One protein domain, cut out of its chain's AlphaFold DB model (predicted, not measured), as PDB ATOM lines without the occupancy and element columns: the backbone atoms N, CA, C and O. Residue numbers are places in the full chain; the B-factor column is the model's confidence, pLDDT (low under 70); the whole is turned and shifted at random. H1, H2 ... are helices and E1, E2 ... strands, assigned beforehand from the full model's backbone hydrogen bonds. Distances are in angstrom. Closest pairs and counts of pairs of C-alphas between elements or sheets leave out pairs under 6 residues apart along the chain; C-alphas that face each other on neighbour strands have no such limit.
ATOM      1  N   LYS A  13      25.646  36.159  -3.386       88.12
ATOM      2  CA  LYS A  13      25.165  37.490  -3.787       88.12
ATOM      3  C   LYS A  13      25.473  38.526  -2.719       88.12
ATOM      4  O   LYS A  13      25.972  39.604  -3.046       88.12
ATOM      5  N   ALA A  14      25.212  38.186  -1.459       86.88
ATOM      6  CA  ALA A  14      25.567  39.038  -0.332       86.88
ATOM      7  C   ALA A  14      27.085  39.265  -0.269       86.88
ATOM      8  O   ALA A  14      27.525  40.399  -0.075       86.88
ATOM      9  N   MET A  15      27.887  38.221  -0.502       87.38
ATOM     10  CA  MET A  15      29.342  38.350  -0.569       87.38
ATOM     11  C   MET A  15      29.785  39.306  -1.685       87.38
ATOM     12  O   MET A  15      30.499  40.266  -1.410       87.38
ATOM     13  N   MET A  16      29.343  39.086  -2.930       90.44
ATOM     14  CA  MET A  16      29.738  39.928  -4.071       90.44
ATOM     15  C   MET A  16      29.368  41.397  -3.844       90.44
ATOM     16  O   MET A  16      30.198  42.276  -4.056       90.44
ATOM     17  N   THR A  17      28.169  41.648  -3.310       93.31
ATOM     18  CA  THR A  17      27.708  43.005  -2.976       93.31
ATOM     19  C   THR A  17      28.622  43.666  -1.939       93.31
ATOM     20  O   THR A  17      28.964  44.841  -2.063       93.31
ATOM     21  N   ASN A  18      29.059  42.922  -0.917       92.81
ATOM     22  CA  ASN A  18      30.014  43.439   0.065       92.81
ATOM     23  C   ASN A  18      31.362  43.773  -0.576       92.81
ATOM     24  O   ASN A  18      31.917  44.832  -0.284       92.81
ATOM     25  N   CYS A  19      31.868  42.919  -1.463       95.25
ATOM     26  CA  CYS A  19      33.139  43.161  -2.134       95.25
ATOM     27  C   CYS A  19      33.090  44.386  -3.070       95.25
ATOM     28  O   CYS A  19      34.040  45.170  -3.104       95.25
ATOM     29  N   GLU A  20      31.983  44.604  -3.785       96.81
ATOM     30  CA  GLU A  20      31.757  45.814  -4.595       96.81
ATOM     31  C   GLU A  20      31.706  47.080  -3.721       96.81
ATOM     32  O   GLU A  20      32.373  48.080  -3.997       96.81
ATOM     33  N   LEU A  21      30.969  47.042  -2.606       96.75
ATOM     34  CA  LEU A  21      30.913  48.173  -1.677       96.75
ATOM     35  C   LEU A  21      32.271  48.448  -1.020       96.75
ATOM     36  O   LEU A  21      32.630  49.608  -0.821       96.75
ATOM     37  N   ASN A  22      33.044  47.411  -0.699       96.44
ATOM     38  CA  ASN A  22      34.391  47.560  -0.152       96.44
ATOM     39  C   ASN A  22      35.326  48.256  -1.137       96.44
ATOM     40  O   ASN A  22      36.076  49.137  -0.722       96.44
ATOM     41  N   TYR A  23      35.233  47.930  -2.429       97.00
ATOM     42  CA  TYR A  23      35.983  48.627  -3.473       97.00
ATOM     43  C   TYR A  23      35.677  50.126  -3.471       97.00
ATOM     44  O   TYR A  23      36.586  50.946  -3.363       97.00
ATOM     45  N   LEU A  24      34.392  50.489  -3.501       95.88
ATOM     46  CA  LEU A  24      33.976  51.892  -3.505       95.88
ATOM     47  C   LEU A  24      34.463  52.643  -2.259       95.88
ATOM     48  O   LEU A  24      34.964  53.759  -2.378       95.88
ATOM     49  N   ARG A  25      34.365  52.031  -1.071       95.56
ATOM     50  CA  ARG A  25      34.852  52.635   0.180       95.56
ATOM     51  C   ARG A  25      36.369  52.823   0.176       95.56
ATOM     52  O   ARG A  25      36.845  53.873   0.594       95.56
ATOM     53  N   LEU A  26      37.126  51.839  -0.313       95.06
ATOM     54  CA  LEU A  26      38.582  51.948  -0.443       95.06
ATOM     55  C   LEU A  26      38.963  53.088  -1.388       95.06
ATOM     56  O   LEU A  26      39.791  53.916  -1.027       95.06
ATOM     57  N   CYS A  27      38.305  53.193  -2.541       93.06
ATOM     58  CA  CYS A  27      38.498  54.295  -3.483       93.06
ATOM     59  C   CYS A  27      38.104  55.671  -2.913       93.06
ATOM     60  O   CYS A  27      38.641  56.686  -3.351       93.06
ATOM     61  N   GLN A  28      37.173  55.726  -1.955       91.69
ATOM     62  CA  GLN A  28      36.826  56.959  -1.239       91.69
ATOM     63  C   GLN A  28      37.880  57.334  -0.189       91.69
ATOM     64  O   GLN A  28      38.238  58.504  -0.079       91.69
ATOM     65  N   ILE A  29      38.386  56.357   0.569       91.12
ATOM     66  CA  ILE A  29      39.414  56.569   1.605       91.12
ATOM     67  C   ILE A  29      40.775  56.894   0.975       91.12
ATOM     68  O   ILE A  29      41.510  57.740   1.485       91.12
ATOM     69  N   MET A  30      41.102  56.236  -0.138       90.56
ATOM     70  CA  MET A  30      42.336  56.410  -0.901       90.56
ATOM     71  C   MET A  30      42.005  56.692  -2.371       90.56
ATOM     72  O   MET A  30      41.955  55.767  -3.188       90.56
ATOM     73  N   PRO A  31      41.815  57.968  -2.752       87.81
ATOM     74  CA  PRO A  31      41.535  58.339  -4.137       87.81
ATOM     75  C   PRO A  31      42.614  57.896  -5.135       87.81
ATOM     76  O   PRO A  31      42.294  57.692  -6.303       87.81
ATOM     77  N   SER A  32      43.855  57.665  -4.682       85.62
ATOM     78  CA  SER A  32      44.950  57.096  -5.483       85.62
ATOM     79  C   SER A  32      44.669  55.667  -5.986       85.62
ATOM     80  O   SER A  32      45.377  55.169  -6.861       85.62
ATOM     81  N   LEU A  33      43.635  54.985  -5.476       85.81
ATOM     82  CA  LEU A  33      43.145  53.697  -5.992       85.81
ATOM     83  C   LEU A  33      42.203  53.841  -7.192       85.81
ATOM     84  O   LEU A  33      41.941  52.852  -7.879       85.81
ATOM     85  N   ASN A  34      41.678  55.043  -7.464       79.00
ATOM     86  CA  ASN A  34      40.848  55.284  -8.639       79.00
ATOM     87  C   ASN A  34      41.719  55.272  -9.895       79.00
ATOM     88  O   ASN A  34      42.196  56.309 -10.352       79.00
ATOM     89  N   PHE A  35      41.879  54.092 -10.492       66.94
ATOM     90  CA  PHE A  35      42.494  53.925 -11.803       66.94
ATOM     91  C   PHE A  35      41.536  54.425 -12.895       66.94
ATOM     92  O   PHE A  35      40.987  53.658 -13.685       66.94
ATOM     93  N   LYS A  36      41.264  55.732 -12.933       55.59
ATOM     94  CA  LYS A  36      40.619  56.335 -14.096       55.59
ATOM     95  C   LYS A  36      41.703  56.547 -15.132       55.59
ATOM     96  O   LYS A  36      42.521  57.452 -15.012       55.59
ATOM     97  N   ARG A  37      41.699  55.667 -16.133       50.28
ATOM     98  CA  ARG A  37      42.406  55.859 -17.396       50.28
ATOM     99  C   ARG A  37      42.141  57.300 -17.830       50.28
ATOM    100  O   ARG A  37      40.988  57.677 -18.021       50.28
ATOM    101  N   SER A  38      43.179  58.120 -17.901       46.81
ATOM    102  CA  SER A  38      43.107  59.377 -18.629       46.81
ATOM    103  C   SER A  38      42.787  59.003 -20.074       46.81
ATOM    104  O   SER A  38      43.651  58.569 -20.835       46.81
ATOM    105  N   ASP A  39      41.506  59.047 -20.428       43.06
ATOM    106  CA  ASP A  39      41.054  58.784 -21.782       43.06
ATOM    107  C   ASP A  39      41.667  59.849 -22.706       43.06
ATOM    108  O   ASP A  39      41.259  61.007 -22.720       43.06
ATOM    109  N   GLY A  40      42.680  59.450 -23.477       44.56
ATOM    110  CA  GLY A  40      43.009  60.078 -24.757       44.56
ATOM    111  C   GLY A  40      43.932  61.300 -24.774       44.56
ATOM    112  O   GLY A  40      44.110  61.860 -25.851       44.56
ATOM    113  N   ALA A  41      44.569  61.700 -23.672       39.59
ATOM    114  CA  ALA A  41      45.639  62.703 -23.719       39.59
ATOM    115  C   ALA A  41      46.990  62.027 -23.458       39.59
ATOM    116  O   ALA A  41      47.169  61.410 -22.412       39.59
ATOM    117  N   LEU A  42      47.895  62.115 -24.441       45.50
ATOM    118  CA  LEU A  42      49.287  61.641 -24.429       45.50
ATOM    119  C   LEU A  42      49.899  61.622 -23.017       45.50
ATOM    120  O   LEU A  42      50.355  62.648 -22.521       45.50
ATOM    121  N   ALA A  43      49.916  60.453 -22.380       43.31
ATOM    122  CA  ALA A  43      50.533  60.258 -21.076       43.31
ATOM    123  C   ALA A  43      51.811  59.427 -21.238       43.31
ATOM    124  O   ALA A  43      51.922  58.320 -20.721       43.31
ATOM    125  N   ASP A  44      52.782  59.999 -21.953       40.38
ATOM    126  CA  ASP A  44      54.201  59.815 -21.631       40.38
ATOM    127  C   ASP A  44      54.475  60.643 -20.366       40.38
ATOM    128  O   ASP A  44      55.060  61.723 -20.384       40.38
ATOM    129  N   GLN A  45      53.931  60.180 -19.248       44.38
ATOM    130  CA  GLN A  45      54.310  60.651 -17.929       44.38
ATOM    131  C   GLN A  45      54.539  59.394 -17.115       44.38
ATOM    132  O   GLN A  45      53.604  58.660 -16.801       44.38
ATOM    133  N   HIS A  46      55.815  59.134 -16.836       42.84
ATOM    134  CA  HIS A  46      56.237  58.395 -15.662       42.84
ATOM    135  C   HIS A  46      55.345  58.833 -14.492       42.84
ATOM    136  O   HIS A  46      55.531  59.912 -13.935       42.84
ATOM    137  N   LEU A  47      54.335  58.024 -14.166       50.50
ATOM    138  CA  LEU A  47      53.592  58.159 -12.927       50.50
ATOM    139  C   LEU A  47      54.546  57.672 -11.841       50.50
ATOM    140  O   LEU A  47      54.515  56.512 -11.440       50.50
ATOM    141  N   GLU A  48      55.471  58.542 -11.448       48.97
ATOM    142  CA  GLU A  48      56.202  58.386 -10.202       48.97
ATOM    143  C   GLU A  48      55.165  58.529  -9.091       48.97
ATOM    144  O   GLU A  48      54.839  59.625  -8.642       48.97
ATOM    145  N   SER A  49      54.556  57.408  -8.711       50.69
ATOM    146  CA  SER A  49      53.702  57.325  -7.537       50.69
ATOM    147  C   SER A  49      54.526  57.760  -6.328       50.69
ATOM    148  O   SER A  49      55.496  57.101  -5.948       50.69
ATOM    149  N   CYS A  50      54.167  58.904  -5.744       50.91
ATOM    150  CA  CYS A  50      54.749  59.372  -4.497       50.91
ATOM    151  C   CYS A  50      54.466  58.321  -3.406       50.91
ATOM    152  O   CYS A  50      53.295  58.029  -3.161       50.91
ATOM    153  N   PRO A  51      55.477  57.797  -2.685       60.06
ATOM    154  CA  PRO A  51      55.274  56.764  -1.662       60.06
ATOM    155  C   PRO A  51      54.272  57.167  -0.569       60.06
ATOM    156  O   PRO A  51      53.646  56.316   0.054       60.06
ATOM    157  N   ALA A  52      54.111  58.475  -0.342       62.91
ATOM    158  CA  ALA A  52      53.155  59.026   0.608       62.91
ATOM    159  C   ALA A  52      51.684  58.835   0.186       62.91
ATOM    160  O   ALA A  52      50.825  58.730   1.053       62.91
ATOM    161  N   GLU A  53      51.375  58.762  -1.115       71.12
ATOM    162  CA  GLU A  53      50.001  58.559  -1.616       71.12
ATOM    163  C   GLU A  53      49.561  57.088  -1.600       71.12
ATOM    164  O   GLU A  53      48.365  56.782  -1.664       71.12
ATOM    165  N   ASP A  54      50.529  56.177  -1.501       85.69
ATOM    166  CA  ASP A  54      50.306  54.736  -1.397       85.69
ATOM    167  C   ASP A  54      50.048  54.289   0.045       85.69
ATOM    168  O   ASP A  54      49.861  53.103   0.314       85.69
ATOM    169  N   GLN A  55      49.968  55.232   0.981       90.94
ATOM    170  CA  GLN A  55      49.690  54.953   2.374       90.94
ATOM    171  C   GLN A  55      48.628  55.899   2.934       90.94
ATOM    172  O   GLN A  55      48.677  57.109   2.736       90.94
ATOM    173  N   LYS A  56      47.688  55.356   3.711       90.12
ATOM    174  CA  LYS A  56      46.710  56.144   4.465       90.12
ATOM    175  C   LYS A  56      46.659  55.687   5.914       90.12
ATOM    176  O   LYS A  56      46.513  54.499   6.179       90.12
ATOM    177  N   ARG A  57      46.765  56.629   6.851       91.50
ATOM    178  CA  ARG A  57      46.562  56.391   8.286       91.50
ATOM    179  C   ARG A  57      45.302  57.103   8.757       91.50
ATOM    180  O   ARG A  57      44.985  58.190   8.271       91.50
ATOM    181  N   CYS A  58      44.564  56.471   9.659       88.69
ATOM    182  CA  CYS A  58      43.331  56.996  10.230       88.69
ATOM    183  C   CYS A  58      43.229  56.603  11.704       88.69
ATOM    184  O   CYS A  58      43.502  55.455  12.061       88.69
ATOM    185  N   HIS A  59      42.780  57.539  12.533       88.31
ATOM    186  CA  HIS A  59      42.355  57.257  13.899       88.31
ATOM    187  C   HIS A  59      40.836  57.089  13.927       88.31
ATOM    188  O   HIS A  59      40.112  57.849  13.285       88.31
ATOM    189  N   ILE A  60      40.368  56.072  14.644       86.81
ATOM    190  CA  ILE A  60      38.958  55.710  14.766       86.81
ATOM    191  C   ILE A  60      38.621  55.677  16.257       86.81
ATOM    192  O   ILE A  60      39.191  54.890  17.010       86.81
ATOM    193  N   ASP A  61      37.690  56.522  16.681       85.62
ATOM    194  CA  ASP A  61      37.145  56.543  18.035       85.62
ATOM    195  C   ASP A  61      36.078  55.448  18.192       85.62
ATOM    196  O   ASP A  61      35.013  55.479  17.573       85.62
ATOM    197  N   LEU A  62      36.350  54.444  19.021       81.31
ATOM    198  CA  LEU A  62      35.421  53.345  19.309       81.31
ATOM    199  C   LEU A  62      34.506  53.637  20.508       81.31
ATOM    200  O   LEU A  62      33.755  52.754  20.950       81.31
ATOM    201  N   GLY A  63      34.578  54.853  21.050       79.88
ATOM    202  CA  GLY A  63      33.894  55.284  22.256       79.88
ATOM    203  C   GLY A  63      34.464  54.656  23.528       79.88
ATOM    204  O   GLY A  63      35.142  53.622  23.510       79.88
ATOM    205  N   ALA A  64      34.119  55.272  24.663       75.94
ATOM    206  CA  ALA A  64      34.582  54.879  25.998       75.94
ATOM    207  C   ALA A  64      36.118  54.875  26.133       75.94
ATOM    208  O   ALA A  64      36.676  53.934  26.689       75.94
ATOM    209  N   ASP A  65      36.770  55.923  25.611       68.69
ATOM    210  CA  ASP A  65      38.229  56.125  25.666       68.69
ATOM    211  C   ASP A  65      39.034  55.015  24.964       68.69
ATOM    212  O   ASP A  65      40.130  54.635  25.367       68.69
ATOM    213  N   ARG A  66      38.453  54.432  23.907       77.88
ATOM    214  CA  ARG A  66      39.103  53.403  23.091       77.88
ATOM    215  C   ARG A  66      39.358  53.951  21.702       77.88
ATOM    216  O   ARG A  66      38.414  54.197  20.954       77.88
ATOM    217  N   LEU A  67      40.625  54.060  21.338       83.56
ATOM    218  CA  LEU A  67      41.041  54.442  19.997       83.56
ATOM    219  C   LEU A  67      41.516  53.212  19.220       83.56
ATOM    220  O   LEU A  67      42.084  52.262  19.770       83.56
ATOM    221  N   ALA A  68      41.270  53.235  17.918       87.06
ATOM    222  CA  ALA A  68      41.853  52.311  16.968       87.06
ATOM    223  C   ALA A  68      42.643  53.076  15.909       87.06
ATOM    224  O   ALA A  68      42.185  54.079  15.366       87.06
ATOM    225  N   HIS A  69      43.831  52.578  15.599       89.75
ATOM    226  CA  HIS A  69      44.666  53.088  14.528       89.75
ATOM    227  C   HIS A  69      44.587  52.134  13.339       89.75
ATOM    228  O   HIS A  69      44.914  50.950  13.451       89.75
ATOM    229  N   LEU A  70      44.139  52.661  12.202       92.12
ATOM    230  CA  LEU A  70      44.036  51.943  10.941       92.12
ATOM    231  C   LEU A  70      45.066  52.499   9.959       92.12
ATOM    232  O   LEU A  70      45.129  53.703   9.723       92.12
ATOM    233  N   GLN A  71      45.846  51.612   9.350       93.06
ATOM    234  CA  GLN A  71      46.821  51.947   8.323       93.06
ATOM    235  C   GLN A  71      46.583  51.088   7.081       93.06
ATOM    236  O   GLN A  71      46.705  49.867   7.127       93.06
ATOM    237  N   LEU A  72      46.274  51.739   5.966       93.94
ATOM    238  CA  LEU A  72      46.215  51.149   4.636       93.94
ATOM    239  C   LEU A  72      47.520  51.424   3.897       93.94
ATOM    240  O   LEU A  72      48.021  52.547   3.926       93.94
ATOM    241  N   ILE A  73      48.064  50.407   3.238       94.62
ATOM    242  CA  ILE A  73      49.302  50.494   2.462       94.62
ATOM    243  C   ILE A  73      49.095  49.748   1.155       94.62
ATOM    244  O   ILE A  73      48.744  48.572   1.168       94.62
ATOM    245  N   ILE A  74      49.345  50.399   0.032       94.81
ATOM    246  CA  ILE A  74      49.364  49.762  -1.276       94.81
ATOM    247  C   ILE A  74      50.727  49.104  -1.449       94.81
ATOM    248  O   ILE A  74      51.765  49.744  -1.316       94.81
ATOM    249  N   THR A  75      50.721  47.800  -1.703       93.25
ATOM    250  CA  THR A  75      51.951  47.006  -1.811       93.25
ATOM    251  C   THR A  75      52.312  46.673  -3.247       93.25
ATOM    252  O   THR A  75      53.480  46.456  -3.547       93.25
ATOM    253  N   GLU A  76      51.319  46.596  -4.130       92.38
ATOM    254  CA  GLU A  76      51.522  46.255  -5.535       92.38
ATOM    255  C   GLU A  76      50.410  46.866  -6.382       92.38
ATOM    256  O   GLU A  76      49.233  46.770  -6.032       92.38
ATOM    257  N   ARG A  77      50.775  47.451  -7.524       91.12
ATOM    258  CA  ARG A  77      49.834  47.945  -8.532       91.12
ATOM    259  C   ARG A  77      50.130  47.262  -9.860       91.12
ATOM    260  O   ARG A  77      51.244  47.325 -10.373       91.12
ATOM    261  N   CYS A  78      49.115  46.647 -10.440       88.12
ATOM    262  CA  CYS A  78      49.128  46.115 -11.793       88.12
ATOM    263  C   CYS A  78      48.030  46.798 -12.614       88.12
ATOM    264  O   CYS A  78      47.158  47.481 -12.085       88.12
ATOM    265  N   ARG A  79      48.021  46.556 -13.929       85.31
ATOM    266  CA  ARG A  79      47.066  47.181 -14.859       85.31
ATOM    267  C   ARG A  79      45.590  47.002 -14.472       85.31
ATOM    268  O   ARG A  79      44.785  47.880 -14.760       85.31
ATOM    269  N   PHE A  80      45.236  45.860 -13.886       88.00
ATOM    270  CA  PHE A  80      43.846  45.509 -13.566       88.00
ATOM    271  C   PHE A  80      43.630  45.162 -12.096       88.00
ATOM    272  O   PHE A  80      42.489  44.995 -11.670       88.00
ATOM    273  N   THR A  81      44.705  45.069 -11.314       92.69
ATOM    274  CA  THR A  81      44.640  44.627  -9.924       92.69
ATOM    275  C   THR A  81      45.560  45.449  -9.042       92.69
ATOM    276  O   THR A  81      46.681  45.751  -9.444       92.69
ATOM    277  N   THR A  82      45.121  45.741  -7.823       94.88
ATOM    278  CA  THR A  82      45.948  46.374  -6.786       94.88
ATOM    279  C   THR A  82      45.929  45.511  -5.531       94.88
ATOM    280  O   THR A  82      44.868  45.041  -5.115       94.88
ATOM    281  N   MET A  83      47.096  45.301  -4.927       95.75
ATOM    282  CA  MET A  83      47.228  44.693  -3.606       95.75
ATOM    283  C   MET A  83      47.410  45.786  -2.558       95.75
ATOM    284  O   MET A  83      48.251  46.674  -2.713       95.75
ATOM    285  N   ALA A  84      46.642  45.690  -1.479       95.69
ATOM    286  CA  ALA A  84      46.757  46.569  -0.329       95.69
ATOM    287  C   ALA A  84      46.761  45.763   0.971       95.69
ATOM    288  O   ALA A  84      46.087  44.743   1.083       95.69
ATOM    289  N   ASN A  85      47.486  46.246   1.971       95.75
ATOM    290  CA  ASN A  85      47.439  45.736   3.331       95.75
ATOM    291  C   ASN A  85      46.721  46.732   4.238       95.75
ATOM    292  O   ASN A  85      46.946  47.938   4.147       95.75
ATOM    293  N   LEU A  86      45.879  46.213   5.128       95.06
ATOM    294  CA  LEU A  86      45.230  46.950   6.203       95.06
ATOM    295  C   LEU A  86      45.777  46.433   7.530       95.06
ATOM    296  O   LEU A  86      45.617  45.259   7.850       95.06
ATOM    297  N   HIS A  87      46.392  47.323   8.298       93.31
ATOM    298  CA  HIS A  87      46.820  47.080   9.669       93.31
ATOM    299  C   HIS A  87      45.871  47.809  10.611       93.31
ATOM    300  O   HIS A  87      45.668  49.015  10.469       93.31
ATOM    301  N   LEU A  88      45.288  47.089  11.560       90.81
ATOM    302  CA  LEU A  88      44.366  47.637  12.542       90.81
ATOM    303  C   LEU A  88      44.887  47.345  13.943       90.81
ATOM    304  O   LEU A  88      44.959  46.185  14.329       90.81
ATOM    305  N   ASN A  89      45.191  48.388  14.708       88.38
ATOM    306  CA  ASN A  89      45.596  48.286  16.106       88.38
ATOM    307  C   ASN A  89      44.527  48.914  17.003       88.38
ATOM    308  O   ASN A  89      44.191  50.080  16.817       88.38
ATOM    309  N   ILE A  90      44.000  48.157  17.965       83.06
ATOM    310  CA  ILE A  90      42.985  48.629  18.917       83.06
ATOM    311  C   ILE A  90      43.635  48.771  20.296       83.06
ATOM    312  O   ILE A  90      44.008  47.770  20.913       83.06
ATOM    313  N   GLU A  91      43.730  49.998  20.814       74.38
ATOM    314  CA  GLU A  91      44.498  50.304  22.033       74.38
ATOM    315  C   GLU A  91      43.999  49.535  23.261       74.38
ATOM    316  O   GLU A  91      44.792  48.967  24.012       74.38
ATOM    317  N   SER A  92      42.681  49.388  23.422       64.94
ATOM    318  CA  SER A  92      42.100  48.657  24.556       64.94
ATOM    319  C   SER A  92      42.432  47.161  24.580       64.94
ATOM    320  O   SER A  92      42.206  46.502  25.592       64.94
ATOM    321  N   MET A  93      42.916  46.594  23.470       57.16
ATOM    322  CA  MET A  93      43.312  45.185  23.383       57.16
ATOM    323  C   MET A  93      44.821  44.973  23.568       57.16
ATOM    324  O   MET A  93      45.242  43.836  23.795       57.16
ATOM    325  N   SER A  94      45.635  46.038  23.530       53.00
ATOM    326  CA  SER A  94      47.102  45.931  23.558       53.00
ATOM    327  C   SER A  94      47.658  45.438  24.898       53.00
ATOM    328  O   SER A  94      48.745  44.867  24.933       53.00
ATOM    329  N   GLN A  95      46.916  45.613  25.998       47.59
ATOM    330  CA  GLN A  95      47.344  45.185  27.337       47.59
ATOM    331  C   GLN A  95      47.122  43.690  27.607       47.59
ATOM    332  O   GLN A  95      47.727  43.146  28.528       47.59
ATOM    333  N   VAL A  96      46.276  43.010  26.823       48.69
ATOM    334  CA  VAL A  96      45.865  41.620  27.101       48.69
ATOM    335  C   VAL A  96      46.505  40.622  26.132       48.69
ATOM    336  O   VAL A  96      46.748  39.478  26.509       48.69
ATOM    337  N   CYS A  97      46.818  41.026  24.897       43.41
ATOM    338  CA  CYS A  97      47.392  40.140  23.884       43.41
ATOM    339  C   CYS A  97      48.351  40.902  22.956       43.41
ATOM    340  O   CYS A  97      47.995  41.943  22.411       43.41
ATOM    341  N   GLN A  98      49.519  40.319  22.652       44.38
ATOM    342  CA  GLN A  98      50.407  40.789  21.566       44.38
ATOM    343  C   GLN A  98      49.729  40.741  20.175       44.38
ATOM    344  O   GLN A  98      50.224  41.332  19.221       44.38
ATOM    345  N   ALA A  99      48.570  40.079  20.075       49.34
ATOM    346  CA  ALA A  99      47.711  39.979  18.898       49.34
ATOM    347  C   ALA A  99      46.725  41.156  18.722       49.34
ATOM    348  O   ALA A  99      45.778  41.045  17.952       49.34
ATOM    349  N   ALA A 100      46.916  42.291  19.406       61.38
ATOM    350  CA  ALA A 100      46.053  43.476  19.268       61.38
ATOM    351  C   ALA A 100      46.081  44.134  17.869       61.38
ATOM    352  O   ALA A 100      45.369  45.110  17.634       61.38
ATOM    353  N   CYS A 101      46.891  43.593  16.953       73.75
ATOM    354  CA  CYS A 101      46.987  44.010  15.567       73.75
ATOM    355  C   CYS A 101      46.320  42.977  14.645       73.75
ATOM    356  O   CYS A 101      46.739  41.818  14.612       73.75
ATOM    357  N   VAL A 102      45.302  43.393  13.889       88.00
ATOM    358  CA  VAL A 102      44.705  42.602  12.802       88.00
ATOM    359  C   VAL A 102      45.304  43.061  11.479       88.00
ATOM    360  O   VAL A 102      45.272  44.251  11.160       88.00
ATOM    361  N   ASN A 103      45.825  42.116  10.698       91.31
ATOM    362  CA  ASN A 103      46.428  42.378   9.395       91.31
ATOM    363  C   ASN A 103      45.587  41.738   8.293       91.31
ATOM    364  O   ASN A 103      45.482  40.514   8.241       91.31
ATOM    365  N   LEU A 104      45.032  42.531   7.382       95.00
ATOM    366  CA  LEU A 104      44.307  42.029   6.217       95.00
ATOM    367  C   LEU A 104      45.108  42.306   4.953       95.00
ATOM    368  O   LEU A 104      45.517  43.441   4.724       95.00
ATOM    369  N   SER A 105      45.260  41.299   4.100       96.00
ATOM    370  CA  SER A 105      45.685  41.506   2.717       96.00
ATOM    371  C   SER A 105      44.453  41.548   1.830       96.00
ATOM    372  O   SER A 105      43.627  40.634   1.843       96.00
ATOM    373  N   ILE A 106      44.337  42.618   1.060       96.81
ATOM    374  CA  ILE A 106      43.177  42.967   0.252       96.81
ATOM    375  C   ILE A 106      43.614  42.997  -1.206       96.81
ATOM    376  O   ILE A 106      44.643  43.581  -1.547       96.81
ATOM    377  N   ARG A 107      42.810  42.385  -2.072       96.50
ATOM    378  CA  ARG A 107      42.967  42.489  -3.520       96.50
ATOM    379  C   ARG A 107      41.808  43.276  -4.100       96.50
ATOM    380  O   ARG A 107      40.654  42.920  -3.881       96.50
ATOM    381  N   LEU A 108      42.135  44.314  -4.858       96.69
ATOM    382  CA  LEU A 108      41.197  45.097  -5.646       96.69
ATOM    383  C   LEU A 108      41.292  44.665  -7.110       96.69
ATOM    384  O   LEU A 108      42.391  44.608  -7.661       96.69
ATOM    385  N   TYR A 109      40.149  44.397  -7.732       95.62
ATOM    386  CA  TYR A 109      39.981  44.142  -9.159       95.62
ATOM    387  C   TYR A 109      39.279  45.353  -9.782       95.62
ATOM    388  O   TYR A 109      38.142  45.672  -9.430       95.62
ATOM    389  N   HIS A 110      39.973  46.061 -10.671       93.00
ATOM    390  CA  HIS A 110      39.513  47.342 -11.222       93.00
ATOM    391  C   HIS A 110      38.562  47.194 -12.413       93.00
ATOM    392  O   HIS A 110      37.826  48.118 -12.740       93.00
ATOM    393  N   ASP A 111      38.579  46.044 -13.076       91.38
ATOM    394  CA  ASP A 111      37.690  45.705 -14.189       91.38
ATOM    395  C   ASP A 111      36.262  45.397 -13.722       91.38
ATOM    396  O   ASP A 111      35.298  45.791 -14.377       91.38
ATOM    397  N   VAL A 112      36.130  44.741 -12.569       91.94
ATOM    398  CA  VAL A 112      34.841  44.392 -11.951       91.94
ATOM    399  C   VAL A 112      34.503  45.241 -10.722       91.94
ATOM    400  O   VAL A 112      33.491  44.993 -10.077       91.94
ATOM    401  N   ASN A 113      35.321  46.252 -10.404       94.19
ATOM    402  CA  ASN A 113      35.153  47.151  -9.254       94.19
ATOM    403  C   ASN A 113      34.879  46.401  -7.939       94.19
ATOM    404  O   ASN A 113      33.935  46.709  -7.212       94.19
ATOM    405  N   MET A 114      35.705  45.398  -7.644       95.50
ATOM    406  CA  MET A 114      35.519  44.499  -6.507       95.50
ATOM    407  C   MET A 114      36.764  44.477  -5.625       95.50
ATOM    408  O   MET A 114      37.880  44.446  -6.134       95.50
ATOM    409  N   ALA A 115      36.590  44.457  -4.305       96.94
ATOM    410  CA  ALA A 115      37.681  44.289  -3.354       96.94
ATOM    411  C   ALA A 115      37.374  43.162  -2.369       96.94
ATOM    412  O   ALA A 115      36.333  43.180  -1.715       96.94
ATOM    413  N   GLU A 116      38.292  42.207  -2.239       95.69
ATOM    414  CA  GLU A 116      38.158  41.080  -1.317       95.69
ATOM    415  C   GLU A 116      39.362  40.949  -0.379       95.69
ATOM    416  O   GLU A 116      40.500  41.252  -0.744       95.69
ATOM    417  N   VAL A 117      39.122  40.431   0.825       95.81
ATOM    418  CA  VAL A 117      40.186  39.986   1.733       95.81
ATOM    419  C   VAL A 117      40.725  38.642   1.248       95.81
ATOM    420  O   VAL A 117      39.994  37.653   1.219       95.81
ATOM    421  N   VAL A 118      42.001  38.586   0.871       93.31
ATOM    422  CA  VAL A 118      42.679  37.363   0.402       93.31
ATOM    423  C   VAL A 118      43.507  36.679   1.489       93.31
ATOM    424  O   VAL A 118      43.812  35.495   1.357       93.31
ATOM    425  N   ALA A 119      43.851  37.387   2.566       90.62
ATOM    426  CA  ALA A 119      44.491  36.816   3.746       90.62
ATOM    427  C   ALA A 119      44.171  37.635   5.004       90.62
ATOM    428  O   ALA A 119      43.991  38.851   4.921       90.62
ATOM    429  N   CYS A 120      44.150  36.972   6.157       89.12
ATOM    430  CA  CYS A 120      44.032  37.582   7.479       89.12
ATOM    431  C   CYS A 120      45.158  37.041   8.364       89.12
ATOM    432  O   CYS A 120      45.394  35.839   8.379       89.12
ATOM    433  N   ASN A 121      45.899  37.907   9.056       86.81
ATOM    434  CA  ASN A 121      47.011  37.542   9.943       86.81
ATOM    435  C   ASN A 121      48.005  36.548   9.310       86.81
ATOM    436  O   ASN A 121      48.455  35.604   9.949       86.81
ATOM    437  N   GLN A 122      48.349  36.781   8.036       77.19
ATOM    438  CA  GLN A 122      49.230  35.933   7.212       77.19
ATOM    439  C   GLN A 122      48.662  34.548   6.846       77.19
ATOM    440  O   GLN A 122      49.322  33.786   6.139       77.19
ATOM    441  N   GLN A 123      47.425  34.239   7.234       81.69
ATOM    442  CA  GLN A 123      46.718  33.041   6.805       81.69
ATOM    443  C   GLN A 123      45.874  33.333   5.555       81.69
ATOM    444  O   GLN A 123      45.067  34.269   5.542       81.69
ATOM    445  N   PRO A 124      46.061  32.573   4.464       79.62
ATOM    446  CA  PRO A 124      45.363  32.821   3.213       79.62
ATOM    447  C   PRO A 124      43.900  32.373   3.293       79.62
ATOM    448  O   PRO A 124      43.598  31.234   3.641       79.62
ATOM    449  N   SER A 125      42.996  33.239   2.848       78.69
ATOM    450  CA  SER A 125      41.558  32.985   2.786       78.69
ATOM    451  C   SER A 125      41.183  32.404   1.420       78.69
ATOM    452  O   SER A 125      40.728  33.109   0.509       78.69
ATOM    453  N   ARG A 126      41.503  31.112   1.244       68.06
ATOM    454  CA  ARG A 126      41.519  30.431  -0.066       68.06
ATOM    455  C   ARG A 126      40.147  29.974  -0.544       68.06
ATOM    456  O   ARG A 126      39.904  29.985  -1.748       68.06
ATOM    457  N   LEU A 127      39.278  29.526   0.362       67.38
ATOM    458  CA  LEU A 127      37.975  28.964   0.004       67.38
ATOM    459  C   LEU A 127      36.843  29.910   0.395       67.38
ATOM    460  O   LEU A 127      36.877  30.549   1.441       67.38
ATOM    461  N   ALA A 128      35.810  29.962  -0.447       59.94
ATOM    462  CA  ALA A 128      34.578  30.691  -0.152       59.94
ATOM    463  C   ALA A 128      33.808  30.074   1.030       59.94
ATOM    464  O   ALA A 128      33.119  30.778   1.760       59.94
ATOM    465  N   SER A 129      33.935  28.758   1.217       65.88
ATOM    466  CA  SER A 129      33.401  28.037   2.365       65.88
ATOM    467  C   SER A 129      34.220  26.773   2.617       65.88
ATOM    468  O   SER A 129      34.574  26.067   1.668       65.88
ATOM    469  N   TYR A 130      34.514  26.484   3.883       67.62
ATOM    470  CA  TYR A 130      35.174  25.251   4.303       67.62
ATOM    471  C   TYR A 130      34.136  24.210   4.731       67.62
ATOM    472  O   TYR A 130      33.129  24.533   5.363       67.62
ATOM    473  N   GLN A 131      34.373  22.936   4.404       64.31
ATOM    474  CA  GLN A 131      33.610  21.852   5.027       64.31
ATOM    475  C   GLN A 131      34.002  21.778   6.504       64.31
ATOM    476  O   GLN A 131      35.183  21.873   6.833       64.31
ATOM    477  N   TYR A 132      33.018  21.633   7.388       61.62
ATOM    478  CA  TYR A 132      33.261  21.466   8.816       61.62
ATOM    479  C   TYR A 132      32.780  20.084   9.284       61.62
ATOM    480  O   TYR A 132      31.691  19.668   8.871       61.62
ATOM    481  N   PRO A 133      33.548  19.384  10.143       72.44
ATOM    482  CA  PRO A 133      34.876  19.758  10.646       72.44
ATOM    483  C   PRO A 133      35.979  19.587   9.585       72.44
ATOM    484  O   PRO A 133      35.950  18.641   8.803       72.44
ATOM    485  N   ASN A 134      36.960  20.494   9.571       74.06
ATOM    486  CA  ASN A 134      38.219  20.347   8.825       74.06
ATOM    487  C   ASN A 134      39.416  20.337   9.790       74.06
ATOM    488  O   ASN A 134      39.293  20.786  10.928       74.06
ATOM    489  N   GLU A 135      40.567  19.829   9.336       65.94
ATOM    490  CA  GLU A 135      41.788  19.657  10.150       65.94
ATOM    491  C   GLU A 135      42.314  20.966  10.756       65.94
ATOM    492  O   GLU A 135      42.929  20.950  11.819       65.94
ATOM    493  N   LEU A 136      42.040  22.096  10.100       66.12
ATOM    494  CA  LEU A 136      42.448  23.435  10.524       66.12
ATOM    495  C   LEU A 136      41.348  24.165  11.316       66.12
ATOM    496  O   LEU A 136      41.527  25.312  11.695       66.12
ATOM    497  N   MET A 137      40.220  23.494  11.583       70.00
ATOM    498  CA  MET A 137      39.042  24.006  12.293       70.00
ATOM    499  C   MET A 137      38.430  25.307  11.736       70.00
ATOM    500  O   MET A 137      37.667  25.969  12.439       70.00
ATOM    501  N   PHE A 138      38.670  25.628  10.462       64.94
ATOM    502  CA  PHE A 138      38.094  26.806   9.815       64.94
ATOM    503  C   PHE A 138      36.568  26.756   9.791       64.94
ATOM    504  O   PHE A 138      35.971  25.721   9.465       64.94
ATOM    505  N   GLN A 139      35.932  27.886  10.095       68.50
ATOM    506  CA  GLN A 139      34.480  27.996  10.042       68.50
ATOM    507  C   GLN A 139      33.988  28.089   8.585       68.50
ATOM    508  O   GLN A 139      34.658  28.676   7.730       68.50
ATOM    509  N   PRO A 140      32.805  27.537   8.261       68.88
ATOM    510  CA  PRO A 140      32.275  27.560   6.898       68.88
ATOM    511  C   PRO A 140      32.074  28.956   6.289       68.88
ATOM    512  O   PRO A 140      32.003  29.055   5.065       68.88
ATOM    513  N   ASP A 141      31.949  30.006   7.100       79.50
ATOM    514  CA  ASP A 141      31.612  31.380   6.707       79.50
ATOM    515  C   ASP A 141      32.767  32.378   6.882       79.50
ATOM    516  O   ASP A 141      32.588  33.583   6.705       79.50
ATOM    517  N   GLU A 142      33.966  31.893   7.190       81.81
ATOM    518  CA  GLU A 142      35.113  32.716   7.577       81.81
ATOM    519  C   GLU A 142      35.473  33.790   6.539       81.81
ATOM    520  O   GLU A 142      35.675  34.957   6.878       81.81
ATOM    521  N   LYS A 143      35.466  33.436   5.247       85.44
ATOM    522  CA  LYS A 143      35.689  34.392   4.151       85.44
ATOM    523  C   LYS A 143      34.661  35.527   4.192       85.44
ATOM    524  O   LYS A 143      35.010  36.687   3.960       85.44
ATOM    525  N   GLU A 144      33.396  35.208   4.466       85.31
ATOM    526  CA  GLU A 144      32.318  36.196   4.572       85.31
ATOM    527  C   GLU A 144      32.515  37.089   5.795       85.31
ATOM    528  O   GLU A 144      32.415  38.311   5.677       85.31
ATOM    529  N   GLN A 145      32.879  36.507   6.940       88.00
ATOM    530  CA  GLN A 145      33.196  37.263   8.151       88.00
ATOM    531  C   GLN A 145      34.352  38.244   7.921       88.00
ATOM    532  O   GLN A 145      34.227  39.413   8.273       88.00
ATOM    533  N   GLN A 146      35.433  37.820   7.261       91.25
ATOM    534  CA  GLN A 146      36.583  38.679   6.953       91.25
ATOM    535  C   GLN A 146      36.209  39.863   6.043       91.25
ATOM    536  O   GLN A 146      36.610  41.000   6.297       91.25
ATOM    537  N   ASN A 147      35.408  39.632   4.997       93.06
ATOM    538  CA  ASN A 147      34.974  40.703   4.090       93.06
ATOM    539  C   ASN A 147      33.958  41.654   4.739       93.06
ATOM    540  O   ASN A 147      33.983  42.859   4.471       93.06
ATOM    541  N   ARG A 148      33.094  41.134   5.617       91.69
ATOM    542  CA  ARG A 148      32.172  41.933   6.435       91.69
ATOM    543  C   ARG A 148      32.925  42.788   7.449       91.69
ATOM    544  O   ARG A 148      32.633  43.969   7.585       91.69
ATOM    545  N   PHE A 149      33.937  42.221   8.092       92.56
ATOM    546  CA  PHE A 149      34.810  42.945   9.006       92.56
ATOM    547  C   PHE A 149      35.514  44.103   8.303       92.56
ATOM    548  O   PHE A 149      35.444  45.237   8.772       92.56
ATOM    549  N   LEU A 150      36.104  43.860   7.127       94.94
ATOM    550  CA  LEU A 150      36.644  44.937   6.296       94.94
ATOM    551  C   LEU A 150      35.582  46.016   6.018       94.94
ATOM    552  O   LEU A 150      35.850  47.204   6.191       94.94
ATOM    553  N   ALA A 151      34.367  45.618   5.633       94.50
ATOM    554  CA  ALA A 151      33.276  46.545   5.340       94.50
ATOM    555  C   ALA A 151      32.915  47.448   6.528       94.50
ATOM    556  O   ALA A 151      32.682  48.648   6.340       94.50
ATOM    557  N   GLU A 152      32.873  46.889   7.737       93.19
ATOM    558  CA  GLU A 152      32.606  47.628   8.970       93.19
ATOM    559  C   GLU A 152      33.689  48.673   9.234       93.19
ATOM    560  O   GLU A 152      33.364  49.850   9.395       93.19
ATOM    561  N   TRP A 153      34.966  48.284   9.187       92.75
ATOM    562  CA  TRP A 153      36.076  49.203   9.453       92.75
ATOM    563  C   TRP A 153      36.192  50.310   8.417       92.75
ATOM    564  O   TRP A 153      36.329  51.472   8.789       92.75
ATOM    565  N   LEU A 154      36.036  50.002   7.128       94.19
ATOM    566  CA  LEU A 154      36.003  51.038   6.093       94.19
ATOM    567  C   LEU A 154      34.817  51.996   6.291       94.19
ATOM    568  O   LEU A 154      34.947  53.202   6.089       94.19
ATOM    569  N   SER A 155      33.659  51.479   6.713       92.62
ATOM    570  CA  SER A 155      32.487  52.312   7.000       92.62
ATOM    571  C   SER A 155      32.702  53.211   8.218       92.62
ATOM    572  O   SER A 155      32.257  54.356   8.204       92.62
ATOM    573  N   LEU A 156      33.369  52.715   9.264       90.06
ATOM    574  CA  LEU A 156      33.741  53.513  10.434       90.06
ATOM    575  C   LEU A 156      34.716  54.628  10.050       90.06
ATOM    576  O   LEU A 156      34.448  55.786  10.368       90.06
ATOM    577  N   THR A 157      35.759  54.304   9.282       90.44
ATOM    578  CA  THR A 157      36.733  55.278   8.768       90.44
ATOM    579  C   THR A 157      36.061  56.403   7.980       90.44
ATOM    580  O   THR A 157      36.384  57.572   8.163       90.44
ATOM    581  N   LEU A 158      35.088  56.076   7.123       90.44
ATOM    582  CA  LEU A 158      34.352  57.083   6.354       90.44
ATOM    583  C   LEU A 158      33.418  57.937   7.223       90.44
ATOM    584  O   LEU A 158      33.265  59.127   6.962       90.44
ATOM    585  N   LYS A 159      32.786  57.349   8.247       87.50
ATOM    586  CA  LYS A 159      31.833  58.052   9.123       87.50
ATOM    587  C   LYS A 159      32.502  59.052  10.059       87.50
ATOM    588  O   LYS A 159      31.926  60.103  10.312       87.50
ATOM    589  N   GLN A 160      33.666  58.712  10.600       79.94
ATOM    590  CA  GLN A 160      34.345  59.536  11.604       79.94
ATOM    591  C   GLN A 160      35.213  60.640  10.991       79.94
ATOM    592  O   GLN A 160      35.765  61.465  11.713       79.94
ATOM    593  N   GLY A 161      35.274  60.700   9.656       59.16
ATOM    594  CA  GLY A 161      36.170  61.588   8.935       59.16
ATOM    595  C   GLY A 161      37.606  61.070   8.999       59.16
ATOM    596  O   GLY A 161      38.035  60.467   9.979       59.16
ATOM    597  N   LEU A 162      38.368  61.294   7.930       61.56
ATOM    598  CA  LEU A 162      39.789  60.951   7.850       61.56
ATOM    599  C   LEU A 162      40.592  61.910   8.742       61.56
ATOM    600  O   LEU A 162      41.317  62.764   8.235       61.56
ATOM    601  N   SER A 163      40.415  61.835  10.061       46.53
ATOM    602  CA  SER A 163      41.155  62.671  10.995       46.53
ATOM    603  C   SER A 163      42.582  62.142  11.098       46.53
ATOM    604  O   SER A 163      42.886  61.210  11.839       46.53
ATOM    605  N   GLU A 164      43.461  62.727  10.293       50.72
ATOM    606  CA  GLU A 164      44.905  62.729  10.537       50.72
ATOM    607  C   GLU A 164      45.286  63.888  11.481       50.72
ATOM    608  O   GLU A 164      46.452  64.099  11.796       50.72
ATOM    609  N   THR A 165      44.301  64.666  11.948       40.66
ATOM    610  CA  THR A 165      44.525  65.914  12.680       40.66
ATOM    611  C   THR A 165      43.573  66.047  13.855       40.66
ATOM    612  O   THR A 165      42.731  66.928  13.869       40.66
ATOM    613  N   VAL A 166      43.728  65.202  14.868       40.75
ATOM    614  CA  VAL A 166      43.593  65.614  16.273       40.75
ATOM    615  C   VAL A 166      44.520  64.685  17.049       40.75
ATOM    616  O   VAL A 166      44.417  63.486  16.850       40.75
ATOM    617  N   PHE A 167      45.438  65.249  17.843       34.75
ATOM    618  CA  PHE A 167      46.255  64.648  18.927       34.75
ATOM    619  C   PHE A 167      47.707  65.163  19.002       34.75
ATOM    620  O   PHE A 167      48.497  64.637  19.778       34.75
ATOM    621  N   LEU A 168      48.059  66.256  18.311       35.53
ATOM    622  CA  LEU A 168      49.181  67.109  18.753       35.53
ATOM    623  C   LEU A 168      48.744  68.327  19.590       35.53
ATOM    624  O   LEU A 168      49.594  68.993  20.166       35.53
ATOM    625  N   GLU A 169      47.440  68.581  19.746       34.31
ATOM    626  CA  GLU A 169      46.939  69.663  20.618       34.31
ATOM    627  C   GLU A 169      46.362  69.153  21.950       34.31
ATOM    628  O   GLU A 169      46.396  69.862  22.949       34.31
ATOM    629  N   ALA A 170      45.943  67.885  22.041       35.19
ATOM    630  CA  ALA A 170      45.330  67.351  23.263       35.19
ATOM    631  C   ALA A 170      46.330  66.946  24.373       35.19
ATOM    632  O   ALA A 170      45.906  66.537  25.451       35.19
ATOM    633  N   GLN A 171      47.644  67.078  24.145       34.22
ATOM    634  CA  GLN A 171      48.667  66.939  25.196       34.22
ATOM    635  C   GLN A 171      49.267  68.283  25.650       34.22
ATOM    636  O   GLN A 171      50.052  68.300  26.596       34.22
ATOM    637  N   SER A 172      48.865  69.407  25.044       37.50
ATOM    638  CA  SER A 172      49.395  70.744  25.370       37.50
ATOM    639  C   SER A 172      48.509  71.549  26.329       37.50
ATOM    640  O   SER A 172      48.995  72.504  26.926       37.50
ATOM    641  N   ASP A 173      47.242  71.163  26.518       34.56
ATOM    642  CA  ASP A 173      46.263  71.973  27.267       34.56
ATOM    643  C   ASP A 173      45.956  71.474  28.692       34.56
ATOM    644  O   ASP A 173      45.177  72.088  29.424       34.56
ATOM    645  N   PHE A 174      46.635  70.424  29.166       33.94
ATOM    646  CA  PHE A 174      46.521  69.936  30.550       33.94
ATOM    647  C   PHE A 174      47.507  70.609  31.519       33.94
ATOM    648  O   PHE A 174      48.139  69.953  32.345       33.94
ATOM    649  N   ALA A 175      47.621  71.939  31.450       37.28
ATOM    650  CA  ALA A 175      48.424  72.723  32.396       37.28
ATOM    651  C   ALA A 175      47.626  73.724  33.255       37.28
ATOM    652  O   ALA A 175      48.236  74.383  34.094       37.28
ATOM    653  N   TRP A 176      46.293  73.849  33.122       40.78
ATOM    654  CA  TRP A 176      45.561  74.882  33.884       40.78
ATOM    655  C   TRP A 176      44.239  74.499  34.574       40.78
ATOM    656  O   TRP A 176      43.660  75.364  35.223       40.78
ATOM    657  N   LEU A 177      43.777  73.241  34.566       31.28
ATOM    658  CA  LEU A 177      42.539  72.865  35.286       31.28
ATOM    659  C   LEU A 177      42.704  71.743  36.318       31.28
ATOM    660  O   LEU A 177      41.836  70.898  36.505       31.28
ATOM    661  N   THR A 178      43.768  71.827  37.114       37.91
ATOM    662  CA  THR A 178      43.648  71.556  38.554       37.91
ATOM    663  C   THR A 178      43.064  72.791  39.234       37.91
ATOM    664  O   THR A 178      43.797  73.533  39.884       37.91
ATOM    665  N   SER A 179      41.774  73.068  39.050       31.05
ATOM    666  CA  SER A 179      40.992  73.879  39.990       31.05
ATOM    667  C   SER A 179      39.526  73.936  39.576       31.05
ATOM    668  O   SER A 179      39.195  74.263  38.443       31.05
ATOM    669  N   ILE A 180      38.688  73.736  40.589       30.77
ATOM    670  CA  ILE A 180      37.251  74.005  40.675       30.77
ATOM    671  C   ILE A 180      36.335  72.833  40.306       30.77
ATOM    672  O   ILE A 180      36.098  72.469  39.159       30.77
ATOM    673  N   GLU A 181      35.823  72.278  41.401       30.91
ATOM    674  CA  GLU A 181      34.744  71.325  41.565       30.91
ATOM    675  C   GLU A 181      33.433  71.709  40.859       30.91
ATOM    676  O   GLU A 181      33.130  72.875  40.619       30.91
ATOM    677  N   ALA A 182      32.593  70.676  40.767       27.34
ATOM    678  CA  ALA A 182      31.149  70.703  40.979       27.34
ATOM    679  C   ALA A 182      30.240  70.632  39.740       27.34
ATOM    680  O   ALA A 182      30.152  71.530  38.911       27.34
ATOM    681  N   SER A 183      29.402  69.593  39.810       26.77
ATOM    682  CA  SER A 183      28.020  69.541  39.327       26.77
ATOM    683  C   SER A 183      27.756  68.887  37.964       26.77
ATOM    684  O   SER A 183      27.735  69.521  36.921       26.77
ATOM    685  N   SER A 184      27.422  67.594  38.065       26.67
ATOM    686  CA  SER A 184      26.136  67.011  37.646       26.67
ATOM    687  C   SER A 184      25.740  66.935  36.157       26.67
ATOM    688  O   SER A 184      25.600  67.929  35.459       26.67
ATOM    689  N   ALA A 185      25.303  65.711  35.821       26.94
ATOM    690  CA  ALA A 185      24.280  65.315  34.842       26.94
ATOM    691  C   ALA A 185      24.697  65.033  33.381       26.94
ATOM    692  O   ALA A 185      24.552  65.845  32.477       26.94
ATOM    693  N   GLN A 186      25.108  63.775  33.180       33.03
ATOM    694  CA  GLN A 186      24.518  62.787  32.256       33.03
ATOM    695  C   GLN A 186      23.854  63.287  30.954       33.03
ATOM    696  O   GLN A 186      22.703  63.716  30.959       33.03
ATOM    697  N   LEU A 187      24.483  62.962  29.820       25.66
ATOM    698  CA  LEU A 187      23.788  62.512  28.608       25.66
ATOM    699  C   LEU A 187      24.547  61.329  27.980       25.66
ATOM    700  O   LEU A 187      25.767  61.353  27.852       25.66
ATOM    701  N   THR A 188      23.806  60.280  27.619       38.38
ATOM    702  CA  THR A 188      24.287  59.085  26.896       38.38
ATOM    703  C   THR A 188      24.054  59.253  25.388       38.38
ATOM    704  O   THR A 188      23.161  60.003  24.992       38.38
ATOM    705  N   PRO A 189      24.810  58.536  24.533       31.53
ATOM    706  CA  PRO A 189      24.202  57.365  23.902       31.53
ATOM    707  C   PRO A 189      25.187  56.193  23.739       31.53
ATOM    708  O   PRO A 189      26.102  56.214  22.921       31.53
ATOM    709  N   ALA A 190      24.935  55.115  24.478       38.66
ATOM    710  CA  ALA A 190      25.528  53.805  24.246       38.66
ATOM    711  C   ALA A 190      24.560  52.964  23.404       38.66
ATOM    712  O   ALA A 190      23.487  52.627  23.906       38.66
ATOM    713  N   LYS A 191      24.925  52.617  22.155       33.16
ATOM    714  CA  LYS A 191      24.445  51.384  21.482       33.16
ATOM    715  C   LYS A 191      25.080  51.018  20.131       33.16
ATOM    716  O   LYS A 191      24.475  50.281  19.361       33.16
ATOM    717  N   VAL A 192      26.304  51.449  19.840       45.62
ATOM    718  CA  VAL A 192      27.042  50.924  18.680       45.62
ATOM    719  C   VAL A 192      28.451  50.574  19.139       45.62
ATOM    720  O   VAL A 192      29.218  51.484  19.415       45.62
ATOM    721  N   SER A 193      28.754  49.281  19.314       48.78
ATOM    722  CA  SER A 193      30.129  48.716  19.266       48.78
ATOM    723  C   SER A 193      30.274  47.290  19.826       48.78
ATOM    724  O   SER A 193      31.373  46.747  19.764       48.78
ATOM    725  N   SER A 194      29.230  46.625  20.341       44.31
ATOM    726  CA  SER A 194      29.415  45.268  20.893       44.31
ATOM    727  C   SER A 194      29.673  44.206  19.818       44.31
ATOM    728  O   SER A 194      30.508  43.334  20.024       44.31
ATOM    729  N   GLU A 195      29.005  44.285  18.664       44.41
ATOM    730  CA  GLU A 195      29.158  43.280  17.600       44.41
ATOM    731  C   GLU A 195      30.506  43.383  16.880       44.41
ATOM    732  O   GLU A 195      31.155  42.361  16.693       44.41
ATOM    733  N   ALA A 196      30.988  44.593  16.581       41.69
ATOM    734  CA  ALA A 196      32.265  44.800  15.888       41.69
ATOM    735  C   ALA A 196      33.473  44.296  16.704       41.69
ATOM    736  O   ALA A 196      34.408  43.711  16.158       41.69
ATOM    737  N   VAL A 197      33.439  44.473  18.032       48.91
ATOM    738  CA  VAL A 197      34.487  43.969  18.936       48.91
ATOM    739  C   VAL A 197      34.443  42.443  19.035       48.91
ATOM    740  O   VAL A 197      35.489  41.800  19.024       48.91
ATOM    741  N   LEU A 198      33.249  41.846  19.080       48.84
ATOM    742  CA  LEU A 198      33.097  40.387  19.073       48.84
ATOM    743  C   LEU A 198      33.527  39.772  17.732       48.84
ATOM    744  O   LEU A 198      34.132  38.702  17.716       48.84
ATOM    745  N   LEU A 199      33.283  40.461  16.613       47.56
ATOM    746  CA  LEU A 199      33.723  40.032  15.284       47.56
ATOM    747  C   LEU A 199      35.252  40.073  15.159       47.56
ATOM    748  O   LEU A 199      35.846  39.116  14.666       47.56
ATOM    749  N   ALA A 200      35.892  41.124  15.686       43.38
ATOM    750  CA  ALA A 200      37.352  41.210  15.782       43.38
ATOM    751  C   ALA A 200      37.940  40.038  16.587       43.38
ATOM    752  O   ALA A 200      38.902  39.409  16.155       43.38
ATOM    753  N   GLN A 201      37.321  39.703  17.723       46.00
ATOM    754  CA  GLN A 201      37.752  38.595  18.582       46.00
ATOM    755  C   GLN A 201      37.553  37.216  17.932       46.00
ATOM    756  O   GLN A 201      38.365  36.320  18.156       46.00
ATOM    757  N   ASN A 202      36.503  37.031  17.127       46.47
ATOM    758  CA  ASN A 202      36.240  35.768  16.429       46.47
ATOM    759  C   ASN A 202      37.175  35.554  15.231       46.47
ATOM    760  O   ASN A 202      37.667  34.443  15.036       46.47
ATOM    761  N   ILE A 203      37.495  36.622  14.492       48.47
ATOM    762  CA  ILE A 203      38.483  36.597  13.399       48.47
ATOM    763  C   ILE A 203      39.900  36.315  13.923       48.47
ATOM    764  O   ILE A 203      40.730  35.790  13.195       48.47
ATOM    765  N   GLN A 204      40.184  36.629  15.188       47.28
ATOM    766  CA  GLN A 204      41.470  36.328  15.829       47.28
ATOM    767  C   GLN A 204      41.603  34.886  16.344       47.28
ATOM    768  O   GLN A 204      42.710  34.475  16.687       47.28
ATOM    769  N   ARG A 205      40.496  34.142  16.474       37.66
ATOM    770  CA  ARG A 205      40.474  32.779  17.041       37.66
ATOM    771  C   ARG A 205      40.340  31.666  15.998       37.66
ATOM    772  O   ARG A 205      40.422  30.503  16.389       37.66
TER     773      ARG A 205
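AT A GLANCE: This is residues 13 to 205 of the 206 residues of an uncharacterized protein of Cellvibrionales bacterium (UniProt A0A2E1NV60). A twisted sheet of five strands curls round two helices, H1 and H2, which lie side by side on one of its faces; a third, short helix, H3, packs on H2 and only grazes the sheet. Two loops stick out from this body, residues 37 to 48 and, larger, residues 168 to 189. The printed part has 193 residues, with three named helices and five named strands in the order H1 E1 E2 E3 E4 E5 H2 H3; the sheet runs E1 E2 E3 E4 E5, antiparallel throughout. The class is mixed, helices and strands, with 89 residues, under half, in named elements. The whole is loose, with a radius of gyration of the C-alphas of 20.1 A, and flat, spanning 65 by 54 by 29 A.

IN THESE COORDINATES: In the sheet, E1 is residues 55 to 61, 20.1 A long, beginning at C-alpha 55 (49.690, 54.953, 2.374). E2 is residues 67 to 77, 30.6 A; E3 residues 81 to 90, 29.2 A; E4 residues 101 to 109, 25.7 A; E5 residues 114 to 120, 17.8 A. H1 is residues 13 to 29, 24.4 A, from C-alpha 13 at (25.165, 37.490, -3.787). H2 is residues 142 to 159, 25.6 A. H3 is residues 194 to 203, 14.6 A, ending at C-alpha 203 (38.483, 36.597, 13.399).

HOW THE PARTS SIT: E1 to E5 form a meander, each strand the antiparallel neighbour and hairpin partner of the one before. Within hydrogen-bond range are N 58 and O 70 of E1 and E2, 2.8 A; N 71 and O 87 of E2 and E3, 2.8 A; N 86 and O 104 of E3 and E4, 2.8 A; and N 109 and O 114 of E4 and E5, 2.8 A. H2 on one face of the sheet makes two layers, a sheet and a helix over it, and H1 lies on the same face. The closest C-alphas of H1 and E5 are those of Glu 20 and Met 114, 4.4 A. Those of H2 and E5 are Val 117 and Asn 147, 5.8 A. H1 and H2 touch, closest at the C-alphas of Asn 22 and Ala 151, 5.7 A, the same way at 35.0 degrees, only just a steep tilt. H2 and H3, a helical hairpin, touch at the C-alphas of Phe 149 and Leu 199, 7.0 A, opposite ways at a steep tilt of 44 degrees. H1 and H3 are apart. In H1, H2 and H3 every O i to N i+4 pair is within hydrogen-bond range.

THE WHOLE: The C-alphas farthest apart, those of Leu 42 and Ala 182, are 68.5 A apart. The printed part has no cut. The links H1 to E1, E5 to H2 and H2 to H3 are long. The mean pLDDT of the printed part is 70.6; residues 35 to 52 and 161 to 205, among others, are under 70.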